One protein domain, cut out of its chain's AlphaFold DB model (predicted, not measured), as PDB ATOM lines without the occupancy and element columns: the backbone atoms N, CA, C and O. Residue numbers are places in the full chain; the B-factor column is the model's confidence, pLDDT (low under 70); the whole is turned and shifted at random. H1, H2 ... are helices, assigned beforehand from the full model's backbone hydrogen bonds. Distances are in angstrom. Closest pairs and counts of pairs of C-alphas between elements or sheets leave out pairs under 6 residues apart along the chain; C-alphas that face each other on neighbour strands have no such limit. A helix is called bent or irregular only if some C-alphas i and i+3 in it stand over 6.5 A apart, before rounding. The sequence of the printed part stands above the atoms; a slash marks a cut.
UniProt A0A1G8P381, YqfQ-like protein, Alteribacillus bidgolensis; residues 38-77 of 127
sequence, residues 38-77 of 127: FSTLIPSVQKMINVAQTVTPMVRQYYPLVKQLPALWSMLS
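AT A GLANCE: This is residues 38 to 77 of the 127 residues of the protein "YqfQ-like protein" of Alteribacillus bidgolensis (UniProt A0A1G8P381). The model is a flat, open horseshoe made of two helices, with an empty middle. H1 is one arm, a tight link makes the corner, and H2, kinked near residue 63, makes the back and then the other arm. The printed part has 40 residues, with two named helices in the order H1, H2 and no named strand; its class is all helix. It is only just loose, close to extended, with a radius of gyration of the C-alphas of 13.2 A, and the C-alphas span 29 by 29 by 8 A.

IN THESE COORDINATES: Find C-alpha 38 at (8.083, 9.572, -31.660); from there H1, residues 38 to 52, runs 20.1 A to C-alpha 52 at (8.491, -5.087, -17.958). H1 is neither bent nor irregular, but only just: C-alphas 40 and 43 are 6.4 A apart. Go on past residues 53 to 55 to H2, residues 56 to 77, which measures 29.6 A and ends at C-alpha 77, (-7.992, 16.479, -21.931). H2 is irregular, with C-alphas 61 and 64 lying 7.2 A apart.

HOW THE PARTS SIT: H1 and H2 meet only through their link, the tight one of three residues. Look near Tyr 63 for the kink of 59 degrees in H2. In the backbones, 6 of 11 O i to N i+4 pairs are within hydrogen-bond range in H1, and 11 of 18 in H2.

THE WHOLE: The two C-alphas farthest apart, those of Thr 54 and Ser 77, are 31.7 A apart, while the C-alphas of Phe 38 and Ser 77 are 20.0 A apart. Residues 38 to 77 stand free: no C-alpha has another, 8 or more residues away along the chain, within 10 A. The printed part has no cut and no long link. Its mean pLDDT is 72.9, and 21 residues are under 70, among them residues 50 to 59.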
ATOM      1  N   PHE A  38       8.671  10.912 -31.502       57.97
ATOM      2  CA  PHE A  38       8.083   9.572 -31.660       57.97
ATOM      3  C   PHE A  38       8.972   8.593 -32.441       57.97
ATOM      4  O   PHE A  38       8.971   7.400 -32.141       57.97
ATOM      5  N   SER A  39       9.787   9.083 -33.379       66.94
ATOM      6  CA  SER A  39      10.738   8.247 -34.132       66.94
ATOM      7  C   SER A  39      11.805   7.621 -33.216       66.94
ATOM      8  O   SER A  39      12.229   6.483 -33.405       66.94
ATOM      9  N   THR A  40      12.170   8.321 -32.139       61.56
ATOM     10  CA  THR A  40      13.105   7.848 -31.105       61.56
ATOM     11  C   THR A  40      12.418   6.955 -30.053       61.56
ATOM     12  O   THR A  40      13.092   6.229 -29.314       61.56
ATOM     13  N   LEU A  41      11.077   6.946 -29.996       62.25
ATOM     14  CA  LEU A  41      10.298   6.097 -29.086       62.25
ATOM     15  C   LEU A  41      10.169   4.652 -29.586       62.25
ATOM     16  O   LEU A  41      10.234   3.736 -28.771       62.25
ATOM     17  N   ILE A  42      10.057   4.408 -30.896       73.56
ATOM     18  CA  ILE A  42       9.867   3.051 -31.455       73.56
ATOM     19  C   ILE A  42      10.971   2.050 -31.042       73.56
ATOM     20  O   ILE A  42      10.631   0.983 -30.523       73.56
ATOM     21  N   PRO A  43      12.279   2.362 -31.160       69.31
ATOM     22  CA  PRO A  43      13.331   1.464 -30.666       69.31
ATOM     23  C   PRO A  43      13.384   1.374 -29.128       69.31
ATOM     24  O   PRO A  43      13.993   0.459 -28.573       69.31
ATOM     25  N   SER A  44      12.736   2.301 -28.420       64.19
ATOM     26  CA  SER A  44      12.687   2.353 -26.952       64.19
ATOM     27  C   SER A  44      11.514   1.547 -26.369       64.19
ATOM     28  O   SER A  44      11.653   0.970 -25.293       64.19
ATOM     29  N   VAL A  45      10.398   1.398 -27.096       69.62
ATOM     30  CA  VAL A  45       9.273   0.514 -26.719       69.62
ATOM     31  C   VAL A  45       9.698  -0.958 -26.724       69.62
ATOM     32  O   VAL A  45       9.303  -1.725 -25.850       69.62
ATOM     33  N   GLN A  46      10.582  -1.357 -27.639       72.31
ATOM     34  CA  GLN A  46      11.152  -2.711 -27.631       72.31
ATOM     35  C   GLN A  46      11.991  -2.978 -26.367       72.31
ATOM     36  O   GLN A  46      11.970  -4.078 -25.814       72.31
ATOM     37  N   LYS A  47      12.684  -1.955 -25.850       68.38
ATOM     38  CA  LYS A  47      13.389  -2.026 -24.559       68.38
ATOM     39  C   LYS A  47      12.413  -2.027 -23.377       68.38
ATOM     40  O   LYS A  47      12.659  -2.731 -22.406       68.38
ATOM     41  N   MET A  48      11.282  -1.328 -23.478       69.88
ATOM     42  CA  MET A  48      10.216  -1.332 -22.466       69.88
ATOM     43  C   MET A  48       9.599  -2.725 -22.255       69.88
ATOM     44  O   MET A  48       9.343  -3.092 -21.111       69.88
ATOM     45  N   ILE A  49       9.425  -3.526 -23.317       76.81
ATOM     46  CA  ILE A  49       8.931  -4.914 -23.190       76.81
ATOM     47  C   ILE A  49       9.913  -5.783 -22.388       76.81
ATOM     48  O   ILE A  49       9.493  -6.550 -21.528       76.81
ATOM     49  N   ASN A  50      11.221  -5.616 -22.607       69.12
ATOM     50  CA  ASN A  50      12.247  -6.329 -21.839       69.12
ATOM     51  C   ASN A  50      12.329  -5.846 -20.379       69.12
ATOM     52  O   ASN A  50      12.561  -6.636 -19.468       69.12
ATOM     53  N   VAL A  51      12.092  -4.555 -20.137       67.12
ATOM     54  CA  VAL A  51      12.096  -3.968 -18.789       67.12
ATOM     55  C   VAL A  51      10.873  -4.415 -17.985       67.12
ATOM     56  O   VAL A  51      11.005  -4.669 -16.791       67.12
ATOM     57  N   ALA A  52       9.714  -4.622 -18.619       62.84
ATOM     58  CA  ALA A  52       8.491  -5.087 -17.958       62.84
ATOM     59  C   ALA A  52       8.678  -6.387 -17.141       62.84
ATOM     60  O   ALA A  52       8.043  -6.538 -16.101       62.84
ATOM     61  N   GLN A  53       9.592  -7.279 -17.548       64.75
ATOM     62  CA  GLN A  53       9.917  -8.516 -16.818       64.75
ATOM     63  C   GLN A  53      10.675  -8.269 -15.494       64.75
ATOM     64  O   GLN A  53      10.632  -9.106 -14.598       64.75
ATOM     65  N   THR A  54      11.345  -7.119 -15.344       62.28
ATOM     66  CA  THR A  54      12.187  -6.764 -14.181       62.28
ATOM     67  C   THR A  54      11.630  -5.631 -13.310       62.28
ATOM     68  O   THR A  54      12.113  -5.446 -12.194       62.28
ATOM     69  N   VAL A  55      10.605  -4.886 -13.745       57.44
ATOM     70  CA  VAL A  55       9.963  -3.833 -12.916       57.44
ATOM     71  C   VAL A  55       8.864  -4.339 -11.978       57.44
ATOM     72  O   VAL A  55       8.372  -3.556 -11.165       57.44
ATOM     73  N   THR A  56       8.524  -5.629 -11.985       66.06
ATOM     74  CA  THR A  56       7.524  -6.224 -11.076       66.06
ATOM     75  C   THR A  56       7.694  -5.842  -9.588       66.06
ATOM     76  O   THR A  56       6.694  -5.472  -8.969       66.06
ATOM     77  N   PRO A  57       8.902  -5.836  -8.979       65.50
ATOM     78  CA  PRO A  57       9.053  -5.432  -7.576       65.50
ATOM     79  C   PRO A  57       8.949  -3.913  -7.346       65.50
ATOM     80  O   PRO A  57       8.619  -3.494  -6.238       65.50
ATOM     81  N   MET A  58       9.170  -3.088  -8.373       68.25
ATOM     82  CA  MET A  58       9.122  -1.623  -8.272       68.25
ATOM     83  C   MET A  58       7.701  -1.072  -8.431       68.25
ATOM     84  O   MET A  58       7.344  -0.079  -7.799       68.25
ATOM     85  N   VAL A  59       6.844  -1.737  -9.217       68.25
ATOM     86  CA  VAL A  59       5.450  -1.307  -9.446       68.25
ATOM     87  C   VAL A  59       4.657  -1.196  -8.139       68.25
ATOM     88  O   VAL A  59       3.788  -0.335  -8.036       68.25
ATOM     89  N   ARG A  60       5.002  -1.970  -7.099       73.19
ATOM     90  CA  ARG A  60       4.378  -1.851  -5.768       73.19
ATOM     91  C   ARG A  60       4.552  -0.464  -5.141       73.19
ATOM     92  O   ARG A  60       3.648   0.007  -4.463       73.19
ATOM     93  N   GLN A  61       5.681   0.198  -5.386       66.56
ATOM     94  CA  GLN A  61       6.003   1.505  -4.801       66.56
ATOM     95  C   GLN A  61       5.614   2.678  -5.710       66.56
ATOM     96  O   GLN A  61       5.406   3.787  -5.227       66.56
ATOM     97  N   TYR A  62       5.452   2.435  -7.012       67.75
ATOM     98  CA  TYR A  62       5.016   3.448  -7.981       67.75
ATOM     99  C   TYR A  62       3.528   3.333  -8.364       67.75
ATOM    100  O   TYR A  62       3.024   4.138  -9.148       67.75
ATOM    101  N   TYR A  63       2.796   2.392  -7.758       81.44
ATOM    102  CA  TYR A  63       1.340   2.266  -7.878       81.44
ATOM    103  C   TYR A  63       0.561   3.562  -7.543       81.44
ATOM    104  O   TYR A  63      -0.375   3.902  -8.272       81.44
ATOM    105  N   PRO A  64       0.940   4.352  -6.517       79.50
ATOM    106  CA  PRO A  64       0.255   5.611  -6.212       79.50
ATOM    107  C   PRO A  64       0.320   6.637  -7.352       79.50
ATOM    108  O   PRO A  64      -0.627   7.396  -7.543       79.50
ATOM    109  N   LEU A  65       1.391   6.627  -8.154       81.50
ATOM    110  CA  LEU A  65       1.554   7.558  -9.274       81.50
ATOM    111  C   LEU A  65       0.637   7.193 -10.442       81.50
ATOM    112  O   LEU A  65      -0.006   8.070 -11.013       81.50
ATOM    113  N   VAL A  66       0.508   5.901 -10.767       80.38
ATOM    114  CA  VAL A  66      -0.402   5.462 -11.840       80.38
ATOM    115  C   VAL A  66      -1.875   5.661 -11.481       80.38
ATOM    116  O   VAL A  66      -2.679   5.904 -12.377       80.38
ATOM    117  N   LYS A  67      -2.235   5.670 -10.189       82.19
ATOM    118  CA  LYS A  67      -3.582   6.063  -9.728       82.19
ATOM    119  C   LYS A  67      -3.906   7.539  -9.948       82.19
ATOM    120  O   LYS A  67      -5.081   7.885 -10.027       82.19
ATOM    121  N   GLN A  68      -2.894   8.396 -10.048       78.38
ATOM    122  CA  GLN A  68      -3.061   9.832 -10.288       78.38
ATOM    123  C   GLN A  68      -2.997  10.190 -11.783       78.38
ATOM    124  O   GLN A  68      -3.384  11.293 -12.168       78.38
ATOM    125  N   LEU A  69      -2.589   9.252 -12.647       89.88
ATOM    126  CA  LEU A  69      -2.581   9.455 -14.098       89.88
ATOM    127  C   LEU A  69      -3.965   9.742 -14.707       89.88
ATOM    128  O   LEU A  69      -4.010  10.598 -15.583       89.88
ATOM    129  N   PRO A  70      -5.092   9.135 -14.278       83.56
ATOM    130  CA  PRO A  70      -6.417   9.513 -14.776       83.56
ATOM    131  C   PRO A  70      -6.747  10.982 -14.508       83.56
ATOM    132  O   PRO A  70      -7.303  11.639 -15.375       83.56
ATOM    133  N   ALA A  71      -6.350  11.523 -13.352       84.69
ATOM    134  CA  ALA A  71      -6.562  12.932 -13.028       84.69
ATOM    135  C   ALA A  71      -5.706  13.856 -13.906       84.69
ATOM    136  O   ALA A  71      -6.181  14.895 -14.351       84.69
ATOM    137  N   LEU A  72      -4.467  13.458 -14.210       87.00
ATOM    138  CA  LEU A  72      -3.607  14.176 -15.155       87.00
ATOM    139  C   LEU A  72      -4.115  14.065 -16.594       87.00
ATOM    140  O   LEU A  72      -4.062  15.045 -17.331       87.00
ATOM    141  N   TRP A  73      -4.639  12.902 -16.990       87.38
ATOM    142  CA  TRP A  73      -5.297  12.709 -18.279       87.38
ATOM    143  C   TRP A  73      -6.526  13.600 -18.380       87.38
ATOM    144  O   TRP A  73      -6.666  14.297 -19.376       87.38
ATOM    145  N   SER A  74      -7.374  13.623 -17.350       82.50
ATOM    146  CA  SER A  74      -8.529  14.512 -17.268       82.50
ATOM    147  C   SER A  74      -8.099  15.966 -17.305       82.50
ATOM    148  O   SER A  74      -8.646  16.702 -18.097       82.50
ATOM    149  N   MET A  75      -7.084  16.391 -16.553       83.31
ATOM    150  CA  MET A  75      -6.567  17.759 -16.618       83.31
ATOM    151  C   MET A  75      -5.997  18.093 -17.997       83.31
ATOM    152  O   MET A  75      -6.195  19.200 -18.462       83.31
ATOM    153  N   LEU A  76      -5.320  17.169 -18.679       81.19
ATOM    154  CA  LEU A  76      -4.773  17.400 -20.015       81.19
ATOM    155  C   LEU A  76      -5.875  17.421 -21.083       81.19
ATOM    156  O   LEU A  76      -5.876  18.307 -21.935       81.19
ATOM    157  N   SER A  77      -6.826  16.486 -21.043       79.62
ATOM    158  CA  SER A  77      -7.992  16.479 -21.931       79.62
ATOM    159  C   SER A  77      -8.879  17.684 -21.662       79.62
ATOM    160  O   SER A  77      -9.327  18.325 -22.603       79.62
TER     161      SER A  77